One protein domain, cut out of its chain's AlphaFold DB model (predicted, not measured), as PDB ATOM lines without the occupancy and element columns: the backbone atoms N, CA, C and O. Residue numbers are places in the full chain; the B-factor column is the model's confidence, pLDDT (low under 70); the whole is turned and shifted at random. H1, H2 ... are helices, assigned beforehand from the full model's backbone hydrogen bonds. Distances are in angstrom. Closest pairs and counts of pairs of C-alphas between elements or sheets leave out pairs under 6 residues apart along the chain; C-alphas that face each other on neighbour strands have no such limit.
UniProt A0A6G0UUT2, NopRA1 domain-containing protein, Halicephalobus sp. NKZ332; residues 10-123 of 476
ATOM      1  N   PRO A  10     154.479 126.263 141.754       75.56
ATOM      2  CA  PRO A  10     153.266 126.264 142.585       75.56
ATOM      3  C   PRO A  10     153.515 126.614 144.061       75.56
ATOM      4  O   PRO A  10     152.707 127.310 144.683       75.56
ATOM      5  N   LEU A  11     154.669 126.212 144.599       78.69
ATOM      6  CA  LEU A  11     155.119 126.536 145.951       78.69
ATOM      7  C   LEU A  11     155.332 128.040 146.170       78.69
ATOM      8  O   LEU A  11     154.905 128.595 147.186       78.69
ATOM      9  N   THR A  12     155.981 128.713 145.218       82.19
ATOM     10  CA  THR A  12     156.243 130.158 145.289       82.19
ATOM     11  C   THR A  12     154.923 130.917 145.320       82.19
ATOM     12  O   THR A  12     154.712 131.790 146.165       82.19
ATOM     13  N   ARG A  13     153.979 130.502 144.468       83.69
ATOM     14  CA  ARG A  13     152.645 131.092 144.433       83.69
ATOM     15  C   ARG A  13     151.870 130.859 145.731       83.69
ATOM     16  O   ARG A  13     151.216 131.780 146.218       83.69
ATOM     17  N   PHE A  14     151.952 129.664 146.313       84.06
ATOM     18  CA  PHE A  14     151.322 129.367 147.600       84.06
ATOM     19  C   PHE A  14     151.867 130.259 148.728       84.06
ATOM     20  O   PHE A  14     151.076 130.883 149.437       84.06
ATOM     21  N   LYS A  15     153.196 130.405 148.843       84.19
ATOM     22  CA  LYS A  15     153.840 131.256 149.861       84.19
ATOM     23  C   LYS A  15     153.437 132.728 149.742       84.19
ATOM     24  O   LYS A  15     153.114 133.354 150.751       84.19
ATOM     25  N   GLU A  16     153.375 133.267 148.524       85.44
ATOM     26  CA  GLU A  16     152.876 134.629 148.280       85.44
ATOM     27  C   GLU A  16     151.431 134.804 148.769       85.44
ATOM     28  O   GLU A  16     151.103 135.777 149.452       85.44
ATOM     29  N   LEU A  17     150.547 133.863 148.421       83.00
ATOM     30  CA  LEU A  17     149.138 133.912 148.812       83.00
ATOM     31  C   LEU A  17     148.968 133.788 150.330       83.00
ATOM     32  O   LEU A  17     148.166 134.521 150.915       83.00
ATOM     33  N   GLN A  18     149.744 132.906 150.963       84.00
ATOM     34  CA  GLN A  18     149.775 132.713 152.410       84.00
ATOM     35  C   GLN A  18     150.232 133.990 153.126       84.00
ATOM     36  O   GLN A  18     149.547 134.456 154.038       84.00
ATOM     37  N   GLN A  19     151.327 134.611 152.681       84.00
ATOM     38  CA  GLN A  19     151.837 135.852 153.265       84.00
ATOM     39  C   GLN A  19     150.836 137.004 153.100       84.00
ATOM     40  O   GLN A  19     150.512 137.697 154.063       84.00
ATOM     41  N   LEU A  20     150.258 137.164 151.906       81.94
ATOM     42  CA  LEU A  20     149.236 138.182 151.651       81.94
ATOM     43  C   LEU A  20     147.981 137.985 152.512       81.94
ATOM     44  O   LEU A  20     147.347 138.971 152.904       81.94
ATOM     45  N   PHE A  21     147.604 136.737 152.796       84.38
ATOM     46  CA  PHE A  21     146.508 136.433 153.710       84.38
ATOM     47  C   PHE A  21     146.867 136.794 155.158       84.38
ATOM     48  O   PHE A  21     146.081 137.478 155.816       84.38
ATOM     49  N   LEU A  22     148.049 136.393 155.632       82.00
ATOM     50  CA  LEU A  22     148.508 136.648 156.999       82.00
ATOM     51  C   LEU A  22     148.681 138.147 157.293       82.00
ATOM     52  O   LEU A  22     148.248 138.607 158.347       82.00
ATOM     53  N   GLU A  23     149.248 138.916 156.360       79.31
ATOM     54  CA  GLU A  23     149.533 140.346 156.544       79.31
ATOM     55  C   GLU A  23     148.310 141.245 156.330       79.31
ATOM     56  O   GLU A  23     148.115 142.219 157.056       79.31
ATOM     57  N   LYS A  24     147.491 140.959 155.308       73.19
ATOM     58  CA  LYS A  24     146.410 141.866 154.869       73.19
ATOM     59  C   LYS A  24     145.007 141.349 155.179       73.19
ATOM     60  O   LYS A  24     144.040 142.041 154.869       73.19
ATOM     61  N   GLY A  25     144.869 140.134 155.717       71.00
ATOM     62  CA  GLY A  25     143.577 139.531 156.070       71.00
ATOM     63  C   GLY A  25     142.607 139.379 154.892       71.00
ATOM     64  O   GLY A  25     141.392 139.309 155.083       71.00
ATOM     65  N   LYS A  26     143.109 139.379 153.649       75.94
ATOM     66  CA  LYS A  26     142.268 139.389 152.445       75.94
ATOM     67  C   LYS A  26     141.635 138.018 152.215       75.94
ATOM     68  O   LYS A  26     142.242 137.150 151.594       75.94
ATOM     69  N   LYS A  27     140.374 137.855 152.629       77.00
ATOM     70  CA  LYS A  27     139.585 136.618 152.442       77.00
ATOM     71  C   LYS A  27     139.506 136.141 150.984       77.00
ATOM     72  O   LYS A  27     139.409 134.943 150.747       77.00
ATOM     73  N   SER A  28     139.612 137.046 150.005       79.88
ATOM     74  CA  SER A  28     139.643 136.688 148.576       79.88
ATOM     75  C   SER A  28     140.798 135.744 148.219       79.88
ATOM     76  O   SER A  28     140.666 134.945 147.299       79.88
ATOM     77  N   LYS A  29     141.906 135.790 148.972       85.00
ATOM     78  CA  LYS A  29     143.080 134.941 148.750       85.00
ATOM     79  C   LYS A  29     142.858 133.485 149.136       85.00
ATOM     80  O   LYS A  29     143.458 132.618 148.517       85.00
ATOM     81  N   LEU A  30     141.929 133.194 150.048       85.06
ATOM     82  CA  LEU A  30     141.559 131.812 150.368       85.06
ATOM     83  C   LEU A  30     140.933 131.096 149.161       85.06
ATOM     84  O   LEU A  30     141.169 129.908 148.967       85.06
ATOM     85  N   LYS A  31     140.196 131.821 148.306       85.38
ATOM     86  CA  LYS A  31     139.647 131.252 147.064       85.38
ATOM     87  C   LYS A  31     140.758 130.867 146.088       85.38
ATOM     88  O   LYS A  31     140.714 129.775 145.537       85.38
ATOM     89  N   GLU A  32     141.757 131.738 145.925       85.25
ATOM     90  CA  GLU A  32     142.938 131.479 145.085       85.25
ATOM     91  C   GLU A  32     143.780 130.309 145.629       85.25
ATOM     92  O   GLU A  32     144.297 129.505 144.857       85.25
ATOM     93  N   ILE A  33     143.882 130.164 146.955       85.25
ATOM     94  CA  ILE A  33     144.555 129.015 147.585       85.25
ATOM     95  C   ILE A  33     143.779 127.721 147.314       85.25
ATOM     96  O   ILE A  33     144.374 126.721 146.929       85.25
ATOM     97  N   ARG A  34     142.446 127.737 147.447       86.62
ATOM     98  CA  ARG A  34     141.602 126.574 147.135       86.62
ATOM     99  C   ARG A  34     141.723 126.140 145.674       86.62
ATOM    100  O   ARG A  34     141.760 124.942 145.415       86.62
ATOM    101  N   THR A  35     141.760 127.076 144.722       86.12
ATOM    102  CA  THR A  35     141.953 126.725 143.303       86.12
ATOM    103  C   THR A  35     143.311 126.076 143.085       86.12
ATOM    104  O   THR A  35     143.371 125.006 142.496       86.12
ATOM    105  N   LEU A  36     144.364 126.644 143.677       85.12
ATOM    106  CA  LEU A  36     145.719 126.102 143.597       85.12
ATOM    107  C   LEU A  36     145.794 124.679 144.183       85.12
ATOM    108  O   LEU A  36     146.403 123.794 143.594       85.12
ATOM    109  N   PHE A  37     145.118 124.426 145.305       84.31
ATOM    110  CA  PHE A  37     145.027 123.091 145.904       84.31
ATOM    111  C   PHE A  37     144.264 122.094 145.027       84.31
ATOM    112  O   PHE A  37     144.684 120.947 144.896       84.31
ATOM    113  N   ASN A  38     143.171 122.516 144.388       83.19
ATOM    114  CA  ASN A  38     142.446 121.655 143.455       83.19
ATOM    115  C   ASN A  38     143.287 121.297 142.222       83.19
ATOM    116  O   ASN A  38     143.223 120.153 141.782       83.19
ATOM    117  N   ASP A  39     144.086 122.236 141.709       83.94
ATOM    118  CA  ASP A  39     144.967 122.009 140.556       83.94
ATOM    119  C   ASP A  39     146.111 121.032 140.887       83.94
ATOM    120  O   ASP A  39     146.545 120.264 140.033       83.94
ATOM    121  N   LEU A  40     146.568 121.013 142.144       81.00
ATOM    122  CA  LEU A  40     147.667 120.161 142.617       81.00
ATOM    123  C   LEU A  40     147.236 118.828 143.227       81.00
ATOM    124  O   LEU A  40     148.092 118.029 143.597       81.00
ATOM    125  N   LYS A  41     145.933 118.561 143.341       76.50
ATOM    126  CA  LYS A  41     145.395 117.325 143.936       76.50
ATOM    127  C   LYS A  41     146.064 116.052 143.390       76.50
ATOM    128  O   LYS A  41     146.206 115.086 144.138       76.50
ATOM    129  N   ASP A  42     146.417 116.046 142.106       78.44
ATOM    130  CA  ASP A  42     146.962 114.881 141.404       78.44
ATOM    131  C   ASP A  42     148.503 114.944 141.225       78.44
ATOM    132  O   ASP A  42     149.098 113.989 140.726       78.44
ATOM    133  N   ASP A  43     149.170 116.023 141.666       80.44
ATOM    134  CA  ASP A  43     150.626 116.209 141.560       80.44
ATOM    135  C   ASP A  43     151.357 115.889 142.876       80.44
ATOM    136  O   ASP A  43     151.474 116.712 143.783       80.44
ATOM    137  N   ALA A  44     151.924 114.685 142.964       75.94
ATOM    138  CA  ALA A  44     152.615 114.214 144.164       75.94
ATOM    139  C   ALA A  44     153.838 115.061 144.576       75.94
ATOM    140  O   ALA A  44     154.152 115.116 145.767       75.94
ATOM    141  N   SER A  45     154.529 115.703 143.625       75.75
ATOM    142  CA  SER A  45     155.737 116.488 143.928       75.75
ATOM    143  C   SER A  45     155.355 117.841 144.525       75.75
ATOM    144  O   SER A  45     155.800 118.168 145.628       75.75
ATOM    145  N   GLY A  46     154.436 118.561 143.873       74.38
ATOM    146  CA  GLY A  46     153.895 119.821 144.386       74.38
ATOM    147  C   GLY A  46     153.164 119.663 145.724       74.38
ATOM    148  O   GLY A  46     153.273 120.526 146.596       74.38
ATOM    149  N   LEU A  47     152.478 118.533 145.947       76.81
ATOM    150  CA  LEU A  47     151.837 118.234 147.233       76.81
ATOM    151  C   LEU A  47     152.832 118.137 148.387       76.81
ATOM    152  O   LEU A  47     152.548 118.626 149.482       76.81
ATOM    153  N   LYS A  48     153.990 117.511 148.157       76.25
ATOM    154  CA  LYS A  48     155.016 117.361 149.189       76.25
ATOM    155  C   LYS A  48     155.628 118.712 149.553       76.25
ATOM    156  O   LYS A  48     155.723 119.037 150.730       76.25
ATOM    157  N   GLU A  49     155.941 119.527 148.551       78.56
ATOM    158  CA  GLU A  49     156.486 120.874 148.747       78.56
ATOM    159  C   GLU A  49     155.531 121.805 149.506       78.56
ATOM    160  O   GLU A  49     155.953 122.549 150.393       78.56
ATOM    161  N   ILE A  50     154.233 121.761 149.188       78.62
ATOM    162  CA  ILE A  50     153.222 122.549 149.905       78.62
ATOM    163  C   ILE A  50     153.021 122.028 151.325       78.62
ATOM    164  O   ILE A  50     152.887 122.838 152.241       78.62
ATOM    165  N   SER A  51     153.023 120.706 151.517       77.38
ATOM    166  CA  SER A  51     152.919 120.093 152.845       77.38
ATOM    167  C   SER A  51     154.063 120.547 153.758       77.38
ATOM    168  O   SER A  51     153.810 121.000 154.872       77.38
ATOM    169  N   ASP A  52     155.295 120.566 153.243       78.38
ATOM    170  CA  ASP A  52     156.477 121.032 153.978       78.38
ATOM    171  C   ASP A  52     156.445 122.549 154.274       78.38
ATOM    172  O   ASP A  52     157.094 123.025 155.205       78.38
ATOM    173  N   SER A  53     155.686 123.330 153.496       80.06
ATOM    174  CA  SER A  53     155.551 124.784 153.659       80.06
ATOM    175  C   SER A  53     154.335 125.219 154.485       80.06
ATOM    176  O   SER A  53     154.186 126.416 154.762       80.06
ATOM    177  N   LEU A  54     153.435 124.302 154.842       80.69
ATOM    178  CA  LEU A  54     152.238 124.609 155.617       80.69
ATOM    179  C   LEU A  54     152.607 124.869 157.082       80.69
ATOM    180  O   LEU A  54     152.991 123.971 157.823       80.69
ATOM    181  N   ASP A  55     152.452 126.121 157.509       77.69
ATOM    182  CA  ASP A  55     152.707 126.533 158.889       77.69
ATOM    183  C   ASP A  55     151.429 126.420 159.743       77.69
ATOM    184  O   ASP A  55     150.339 126.844 159.338       77.69
ATOM    185  N   PHE A  56     151.570 125.918 160.970       78.44
ATOM    186  CA  PHE A  56     150.521 125.915 161.989       78.44
ATOM    187  C   PHE A  56     149.969 127.321 162.272       78.44
ATOM    188  O   PHE A  56     148.787 127.455 162.604       78.44
ATOM    189  N   VAL A  57     150.766 128.382 162.088       83.50
ATOM    190  CA  VAL A  57     150.293 129.776 162.192       83.50
ATOM    191  C   VAL A  57     149.202 130.082 161.160       83.50
ATOM    192  O   VAL A  57     148.217 130.754 161.466       83.50
ATOM    193  N   PHE A  58     149.323 129.557 159.940       85.56
ATOM    194  CA  PHE A  58     148.311 129.748 158.901       85.56
ATOM    195  C   PHE A  58     147.021 128.985 159.214       85.56
ATOM    196  O   PHE A  58     145.934 129.565 159.136       85.56
ATOM    197  N   ILE A  59     147.137 127.723 159.638       86.00
ATOM    198  CA  ILE A  59     145.985 126.873 159.972       86.00
ATOM    199  C   ILE A  59     145.191 127.477 161.136       86.00
ATOM    200  O   ILE A  59     143.979 127.667 161.039       86.00
ATOM    201  N   THR A  60     145.878 127.852 162.216       84.81
ATOM    202  CA  THR A  60     145.250 128.498 163.379       84.81
ATOM    203  C   THR A  60     144.594 129.826 163.003       84.81
ATOM    204  O   THR A  60     143.463 130.080 163.415       84.81
ATOM    205  N   LYS A  61     145.227 130.649 162.154       86.62
ATOM    206  CA  LYS A  61     144.635 131.913 161.692       86.62
ATOM    207  C   LYS A  61     143.353 131.700 160.891       86.62
ATOM    208  O   LYS A  61     142.391 132.440 161.096       86.62
ATOM    209  N   ILE A  62     143.309 130.696 160.020       88.19
ATOM    210  CA  ILE A  62     142.084 130.338 159.297       88.19
ATOM    211  C   ILE A  62     140.983 129.901 160.273       88.19
ATOM    212  O   ILE A  62     139.855 130.381 160.167       88.19
ATOM    213  N   LEU A  63     141.318 129.064 161.258       87.06
ATOM    214  CA  LEU A  63     140.361 128.590 162.260       87.06
ATOM    215  C   LEU A  63     139.790 129.725 163.121       87.06
ATOM    216  O   LEU A  63     138.610 129.684 163.457       87.06
ATOM    217  N   THR A  64     140.556 130.791 163.400       86.44
ATOM    218  CA  THR A  64     140.012 131.974 164.105       86.44
ATOM    219  C   THR A  64     138.921 132.718 163.330       86.44
ATOM    220  O   THR A  64     138.107 133.418 163.926       86.44
ATOM    221  N   MET A  65     138.896 132.595 162.000       85.31
ATOM    222  CA  MET A  65     137.873 133.220 161.153       85.31
ATOM    223  C   MET A  65     136.675 132.307 160.900       85.31
ATOM    224  O   MET A  65     135.683 132.763 160.331       85.31
ATOM    225  N   TYR A  66     136.786 131.036 161.271       88.81
ATOM    226  CA  TYR A  66     135.833 130.010 160.906       88.81
ATOM    227  C   TYR A  66     134.628 130.029 161.847       88.81
ATOM    228  O   TYR A  66     134.768 129.945 163.071       88.81
ATOM    229  N   THR A  67     133.430 130.125 161.270       87.56
ATOM    230  CA  THR A  67     132.168 130.099 162.032       87.56
ATOM    231  C   THR A  67     131.391 128.791 161.878       87.56
ATOM    232  O   THR A  67     130.313 128.649 162.452       87.56
ATOM    233  N   ALA A  68     131.957 127.820 161.151       89.19
ATOM    234  CA  ALA A  68     131.342 126.533 160.823       89.19
ATOM    235  C   ALA A  68     129.993 126.637 160.090       89.19
ATOM    236  O   ALA A  68     129.192 125.709 160.144       89.19
ATOM    237  N   THR A  69     129.730 127.753 159.410       90.00
ATOM    238  CA  THR A  69     128.483 128.033 158.684       90.00
ATOM    239  C   THR A  69     128.567 127.666 157.202       90.00
ATOM    240  O   THR A  69     129.626 127.344 156.676       90.00
ATOM    241  N   GLN A  70     127.444 127.766 156.494       88.12
ATOM    242  CA  GLN A  70     127.361 127.620 155.036       88.12
ATOM    243  C   GLN A  70     127.720 128.916 154.278       88.12
ATOM    244  O   GLN A  70     127.301 129.108 153.135       88.12
ATOM    245  N   THR A  71     128.468 129.837 154.900       87.19
ATOM    246  CA  THR A  71     129.014 131.007 154.196       87.19
ATOM    247  C   THR A  71     130.056 130.568 153.173       87.19
ATOM    248  O   THR A  71     130.803 129.618 153.400       87.19
ATOM    249  N   GLU A  72     130.175 131.300 152.064       85.75
ATOM    250  CA  GLU A  72     131.186 131.001 151.043       85.75
ATOM    251  C   GLU A  72     132.603 130.932 151.641       85.75
ATOM    252  O   GLU A  72     133.406 130.074 151.279       85.75
ATOM    253  N   THR A  73     132.907 131.811 152.600       86.69
ATOM    254  CA  THR A  73     134.203 131.825 153.281       86.69
ATOM    255  C   THR A  73     134.439 130.562 154.093       86.69
ATOM    256  O   THR A  73     135.521 129.992 153.996       86.69
ATOM    257  N   ASP A  74     133.444 130.101 154.850       89.06
ATOM    258  CA  ASP A  74     133.575 128.894 155.665       89.06
ATOM    259  C   ASP A  74     133.672 127.640 154.789       89.06
ATOM    260  O   ASP A  74     134.491 126.768 155.062       89.06
ATOM    261  N   LEU A  75     132.934 127.573 153.681       88.69
ATOM    262  CA  LEU A  75     133.024 126.449 152.744       88.69
ATOM    263  C   LEU A  75     134.416 126.344 152.104       88.69
ATOM    264  O   LEU A  75     134.956 125.247 151.974       88.69
ATOM    265  N   VAL A  76     135.031 127.481 151.758       89.00
ATOM    266  CA  VAL A  76     136.418 127.527 151.268       89.00
ATOM    267  C   VAL A  76     137.401 127.092 152.353       89.00
ATOM    268  O   VAL A  76     138.319 126.325 152.069       89.00
ATOM    269  N   ILE A  77     137.209 127.556 153.590       90.38
ATOM    270  CA  ILE A  77     138.035 127.158 154.735       90.38
ATOM    271  C   ILE A  77     137.939 125.649 154.973       90.38
ATOM    272  O   ILE A  77     138.967 124.993 155.124       90.38
ATOM    273  N   PHE A  78     136.731 125.087 154.957       89.94
ATOM    274  CA  PHE A  78     136.522 123.654 155.116       89.94
ATOM    275  C   PHE A  78     137.227 122.853 154.017       89.94
ATOM    276  O   PHE A  78     137.900 121.871 154.320       89.94
ATOM    277  N   ASP A  79     137.122 123.279 152.757       88.38
ATOM    278  CA  ASP A  79     137.786 122.599 151.642       88.38
ATOM    279  C   ASP A  79     139.322 122.643 151.781       88.38
ATOM    280  O   ASP A  79     139.984 121.639 151.521       88.38
ATOM    281  N   ILE A  80     139.884 123.760 152.264       89.06
ATOM    282  CA  ILE A  80     141.313 123.884 152.597       89.06
ATOM    283  C   ILE A  80     141.697 122.918 153.728       89.06
ATOM    284  O   ILE A  80     142.672 122.185 153.594       89.06
ATOM    285  N   LEU A  81     140.933 122.875 154.823       88.69
ATOM    286  CA  LEU A  81     141.203 121.972 155.950       88.69
ATOM    287  C   LEU A  81     141.118 120.500 155.528       88.69
ATOM    288  O   LEU A  81     141.976 119.698 155.889       88.69
ATOM    289  N   ASN A  82     140.121 120.152 154.717       87.50
ATOM    290  CA  ASN A  82     139.942 118.803 154.192       87.50
ATOM    291  C   ASN A  82     141.068 118.409 153.221       87.50
ATOM    292  O   ASN A  82     141.484 117.252 153.208       87.50
ATOM    293  N   PHE A  83     141.586 119.353 152.430       85.50
ATOM    294  CA  PHE A  83     142.777 119.131 151.609       85.50
ATOM    295  C   PHE A  83     144.009 118.853 152.480       85.50
ATOM    296  O   PHE A  83     144.723 117.882 152.236       85.50
ATOM    297  N   ILE A  84     144.227 119.659 153.522       85.44
ATOM    298  CA  ILE A  84     145.361 119.504 154.442       85.44
ATOM    299  C   ILE A  84     145.335 118.127 155.126       85.44
ATOM    300  O   ILE A  84     146.347 117.428 155.153       85.44
ATOM    301  N   ASP A  85     144.169 117.719 155.626       83.88
ATOM    302  CA  ASP A  85     143.989 116.451 156.336       83.88
ATOM    303  C   ASP A  85     144.069 115.235 155.393       83.88
ATOM    304  O   ASP A  85     144.843 114.303 155.617       83.88
ATOM    305  N   ARG A  86     143.310 115.235 154.286       81.44
ATOM    306  CA  ARG A  86     143.174 114.045 153.424       81.44
ATOM    307  C   ARG A  86     144.228 113.928 152.333       81.44
ATOM    308  O   ARG A  86     144.618 112.809 151.998       81.44
ATOM    309  N   ILE A  87     144.628 115.048 151.734       77.38
ATOM    310  CA  ILE A  87     145.509 115.065 150.559       77.38
ATOM    311  C   ILE A  87     146.952 115.290 151.007       77.38
ATOM    312  O   ILE A  87     147.809 114.454 150.720       77.38
ATOM    313  N   ALA A  88     147.211 116.350 151.776       75.44
ATOM    314  CA  ALA A  88     148.554 116.647 152.279       75.44
ATOM    315  C   ALA A  88     148.979 115.749 153.460       75.44
ATOM    316  O   ALA A  88     150.168 115.687 153.773       75.44
ATOM    317  N   LYS A  89     148.029 115.024 154.081       80.19
ATOM    318  CA  LYS A  89     148.238 114.087 155.203       80.19
ATOM    319  C   LYS A  89     148.963 114.712 156.399       80.19
ATOM    320  O   LYS A  89     149.734 114.036 157.083       80.19
ATOM    321  N   ILE A  90     148.724 115.996 156.647       81.25
ATOM    322  CA  ILE A  90     149.285 116.686 157.809       81.25
ATOM    323  C   ILE A  90     148.492 116.272 159.044       81.25
ATOM    324  O   ILE A  90     147.266 116.362 159.060       81.25
ATOM    325  N   ASP A  91     149.191 115.840 160.094       78.94
ATOM    326  CA  ASP A  91     148.541 115.468 161.347       78.94
ATOM    327  C   ASP A  91     147.951 116.708 162.033       78.94
ATOM    328  O   ASP A  91     148.679 117.565 162.538       78.94
ATOM    329  N   LEU A  92     146.618 116.794 162.068       81.00
ATOM    330  CA  LEU A  92     145.886 117.855 162.762       81.00
ATOM    331  C   LEU A  92     145.664 117.556 164.251       81.00
ATOM    332  O   LEU A  92     145.197 118.431 164.982       81.00
ATOM    333  N   LYS A  93     146.051 116.379 164.765       80.69
ATOM    334  CA  LYS A  93     145.962 116.073 166.205       80.69
ATOM    335  C   LYS A  93     146.574 117.142 167.118       80.69
ATOM    336  O   LYS A  93     146.027 117.324 168.205       80.69
ATOM    337  N   PRO A  94     147.663 117.857 166.760       80.62
ATOM    338  CA  PRO A  94     148.225 118.899 167.614       80.62
ATOM    339  C   PRO A  94     147.288 120.072 167.913       80.62
ATOM    340  O   PRO A  94     147.476 120.730 168.932       80.62
ATOM    341  N   ILE A  95     146.300 120.315 167.049       79.88
ATOM    342  CA  ILE A  95     145.340 121.419 167.167       79.88
ATOM    343  C   ILE A  95     143.922 120.947 167.522       79.88
ATOM    344  O   ILE A  95     142.997 121.757 167.556       79.88
ATOM    345  N   MET A  96     143.746 119.644 167.764       78.69
ATOM    346  CA  MET A  96     142.475 119.050 168.179       78.69
ATOM    347  C   MET A  96     142.243 119.211 169.695       78.69
ATOM    348  O   MET A  96     143.206 119.138 170.466       78.69
ATOM    349  N   PRO A  97     140.980 119.343 170.147       81.94
ATOM    350  CA  PRO A  97     139.762 119.426 169.337       81.94
ATOM    351  C   PRO A  97     139.631 120.776 168.616       81.94
ATOM    352  O   PRO A  97     139.992 121.816 169.161       81.94
ATOM    353  N   LEU A  98     139.088 120.765 167.393       83.81
ATOM    354  CA  LEU A  98     138.818 122.004 166.658       83.81
ATOM    355  C   LEU A  98     137.683 122.782 167.334       83.81
ATOM    356  O   LEU A  98     136.609 122.246 167.585       83.81
ATOM    357  N   VAL A  99     137.904 124.068 167.586       84.75
ATOM    358  CA  VAL A  99     136.907 124.987 168.138       84.75
ATOM    359  C   VAL A  99     136.654 126.087 167.114       84.75
ATOM    360  O   VAL A  99     137.557 126.477 166.375       84.75
ATOM    361  N   PHE A 100     135.423 126.584 167.042       87.69
ATOM    362  CA  PHE A 100     135.018 127.634 166.105       87.69
ATOM    363  C   PHE A 100     134.224 128.734 166.833       87.69
ATOM    364  O   PHE A 100     133.720 128.517 167.936       87.69
ATOM    365  N   GLY A 101     134.120 129.925 166.233       82.25
ATOM    366  CA  GLY A 101     133.401 131.066 166.818       82.25
ATOM    367  C   GLY A 101     134.281 132.078 167.578       82.25
ATOM    368  O   GLY A 101     135.503 132.073 167.439       82.25
ATOM    369  N   PRO A 102     133.691 132.998 168.362       75.81
ATOM    370  CA  PRO A 102     134.389 134.182 168.883       75.81
ATOM    371  C   PRO A 102     135.485 133.863 169.913       75.81
ATOM    372  O   PRO A 102     136.473 134.587 170.011       75.81
ATOM    373  N   THR A 103     135.351 132.757 170.645       75.38
ATOM    374  CA  THR A 103     136.303 132.311 171.678       75.38
ATOM    375  C   THR A 103     137.571 131.663 171.103       75.38
ATOM    376  O   THR A 103     138.531 131.405 171.827       75.38
ATOM    377  N   THR A 104     137.623 131.437 169.787       83.44
ATOM    378  CA  THR A 104     138.748 130.766 169.113       83.44
ATOM    379  C   THR A 104     140.035 131.567 169.101       83.44
ATOM    380  O   THR A 104     141.116 130.983 169.126       83.44
ATOM    381  N   THR A 105     139.941 132.898 169.050       83.06
ATOM    382  CA  THR A 105     141.125 133.754 168.893       83.06
ATOM    383  C   THR A 105     142.048 133.610 170.095       83.06
ATOM    384  O   THR A 105     143.249 133.404 169.929       83.06
ATOM    385  N   GLU A 106     141.484 133.646 171.301       84.25
ATOM    386  CA  GLU A 106     142.239 133.440 172.534       84.25
ATOM    387  C   GLU A 106     142.799 132.015 172.597       84.25
ATOM    388  O   GLU A 106     144.007 131.844 172.764       84.25
ATOM    389  N   HIS A 107     141.954 131.008 172.357       85.62
ATOM    390  CA  HIS A 107     142.338 129.598 172.393       85.62
ATOM    391  C   HIS A 107     143.529 129.283 171.472       85.62
ATOM    392  O   HIS A 107     144.545 128.766 171.938       85.62
ATOM    393  N   TYR A 108     143.444 129.635 170.186       86.88
ATOM    394  CA  TYR A 108     144.514 129.348 169.231       86.88
ATOM    395  C   TYR A 108     145.750 130.226 169.450       86.88
ATOM    396  O   TYR A 108     146.868 129.760 169.234       86.88
ATOM    397  N   SER A 109     145.589 131.462 169.938       85.19
ATOM    398  CA  SER A 109     146.742 132.294 170.306       85.19
ATOM    399  C   SER A 109     147.522 131.717 171.491       85.19
ATOM    400  O   SER A 109     148.752 131.744 171.490       85.19
ATOM    401  N   ASN A 110     146.819 131.152 172.477       85.31
ATOM    402  CA  ASN A 110     147.427 130.499 173.630       85.31
ATOM    403  C   ASN A 110     148.088 129.182 173.223       85.31
ATOM    404  O   ASN A 110     149.216 128.932 173.640       85.31
ATOM    405  N   LEU A 111     147.464 128.407 172.328       85.56
ATOM    406  CA  LEU A 111     148.059 127.187 171.781       85.56
ATOM    407  C   LEU A 111     149.386 127.470 171.061       85.56
ATOM    408  O   LEU A 111     150.360 126.755 171.282       85.56
ATOM    409  N   LEU A 112     149.447 128.530 170.245       84.75
ATOM    410  CA  LEU A 112     150.679 128.938 169.559       84.75
ATOM    411  C   LEU A 112     151.776 129.394 170.532       84.75
ATOM    412  O   LEU A 112     152.948 129.114 170.301       84.75
ATOM    413  N   LYS A 113     151.414 130.100 171.613       84.94
ATOM    414  CA  LYS A 113     152.375 130.627 172.602       84.94
ATOM    415  C   LYS A 113     152.906 129.559 173.556       84.94
ATOM    416  O   LYS A 113     154.089 129.567 173.878       84.94
ATOM    417  N   LEU A 114     152.022 128.703 174.060       83.25
ATOM    418  CA  LEU A 114     152.321 127.739 175.123       83.25
ATOM    419  C   LEU A 114     152.753 126.376 174.567       83.25
ATOM    420  O   LEU A 114     153.417 125.607 175.261       83.25
ATOM    421  N   GLY A 115     152.381 126.072 173.321       81.31
ATOM    422  CA  GLY A 115     152.545 124.751 172.729       81.31
ATOM    423  C   GLY A 115     151.587 123.712 173.326       81.31
ATOM    424  O   GLY A 115     151.000 123.889 174.394       81.31
ATOM    425  N   ARG A 116     151.436 122.577 172.636       77.69
ATOM    426  CA  ARG A 116     150.446 121.536 172.978       77.69
ATOM    427  C   ARG A 116     150.610 120.950 174.385       77.69
ATOM    428  O   ARG A 116     149.621 120.598 175.007       77.69
ATOM    429  N   ALA A 117     151.844 120.812 174.869       75.44
ATOM    430  CA  ALA A 117     152.120 120.150 176.146       75.44
ATOM    431  C   ALA A 117     151.625 120.949 177.365       75.44
ATOM    432  O   ALA A 117     151.336 120.360 178.401       75.44
ATOM    433  N   VAL A 118     151.550 122.277 177.240       79.44
ATOM    434  CA  VAL A 118     151.168 123.192 178.328       79.44
ATOM    435  C   VAL A 118     149.758 123.747 178.117       79.44
ATOM    436  O   VAL A 118     149.081 124.108 179.078       79.44
ATOM    437  N   HIS A 119     149.300 123.815 176.865       80.06
ATOM    438  CA  HIS A 119     147.981 124.334 176.531       80.06
ATOM    439  C   HIS A 119     146.856 123.458 177.086       80.06
ATOM    440  O   HIS A 119     146.832 122.243 176.890       80.06
ATOM    441  N   VAL A 120     145.880 124.090 177.735       80.06
ATOM    442  CA  VAL A 120     144.687 123.399 178.230       80.06
ATOM    443  C   VAL A 120     143.751 123.139 177.052       80.06
ATOM    444  O   VAL A 120     143.104 124.053 176.536       80.06
ATOM    445  N   CYS A 121     143.693 121.883 176.609       79.25
ATOM    446  CA  CYS A 121     142.775 121.467 175.556       79.25
ATOM    447  C   CYS A 121     141.316 121.524 176.048       79.25
ATOM    448  O   CYS A 121     141.021 120.996 177.125       79.25
ATOM    449  N   PRO A 122     140.400 122.106 175.253       83.50
ATOM    450  CA  PRO A 122     138.989 122.159 175.571       83.50
ATOM    451  C   PRO A 122     138.416 120.769 175.798       83.50
ATOM    452  O   PRO A 122     138.656 119.842 175.019       83.50
ATOM    453  N   LYS A 123     137.619 120.628 176.853       86.44
ATOM    454  CA  LYS A 123     136.912 119.370 177.113       86.44
ATOM    455  C   LYS A 123     135.761 119.197 176.114       86.44
ATOM    456  O   LYS A 123     135.203 120.196 175.653       86.44
TER     457      LYS A 123
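AT A GLANCE: This is residues 10 to 123 of the 476 residues of the protein "NopRA1 domain-containing protein" of Halicephalobus sp. NKZ332 (UniProt A0A6G0UUT2). Four helices, H1, H2, H5 and H4, stand loosely around one core, with the hairpin of H1 and H2 on one side of it; H3 lies over the end where H1 begins and H2 and H5 end. H6 packs alongside H4 on the side away from that core, and residues 115 to 123 follow it as a tail without a named element. The printed part has 114 residues with six named helices, H1 to H6 in chain order, and no named strand; the class is all helix, and the helix packing is part aligned, part crossed. It is compact, with a radius of gyration of the C-alphas of 13.9 A and spans of 38 by 28 by 24 A.

HOW THE PARTS SIT: H1, residues 10 to 24, touches H2, residues 28 to 40, at a shallow tilt of 18 degrees, opposite ways, as a helical hairpin; their closest C-alphas, of Leu 17 and Lys 29, are 6.1 A apart. With residues 10 to 15 alone H1 touches H3, residues 44 to 53, the same way at a shallow tilt of 31 degrees, closest at the C-alphas of Leu 11 and Ile 50, 5.9 A. With residues 18 to 22 alone H1 only just touches H4, residues 56 to 65, with 3 pairs of C-alphas within 8 A, the closest those of Leu 22 and Phe 58, 7.2 A. H2 touches H5, residues 72 to 86, the same way at a steep tilt of 35.1 degrees, only just past shallow; the closest C-alphas are those of Arg 34 and Ile 80, 6.1 A. H4 and H5 are close but not clearly touching, with the C-alphas of Ile 62 and Ile 77 closest at 6.9 A. H4 touches H6, residues 104 to 114, opposite ways at a shallow tilt of 19 degrees, closest at the C-alphas of Thr 64 and Thr 105, 5.2 A. H6 is apart from H1, H2, H3 and H5. In H1, H3, H5 and H6 every O i to N i+4 pair is within hydrogen-bond range; in H2 it is 8 of 9 and in H4 5 of 6.

IN THESE COORDINATES: H1 begins at C-alpha 10, (153.266, 126.264, 142.585), and is 21.0 A long; H5, also 15 residues, is 20.9 A long and begins at C-alpha 72, (131.186, 131.001, 151.043). H2 is 19.3 A long, and H6 ends at C-alpha 114, (152.321, 127.739, 175.123).

THE WHOLE: The two C-alphas farthest apart, of Pro 10 and Lys 123, are 38.8 A apart. The printed part has no cut. The link from H5 to H6, residues 87 to 103, is long; that from H4 to H5 is short and the other three are tight. The mean pLDDT of the printed part is 82.7, and no printed residue is under 70.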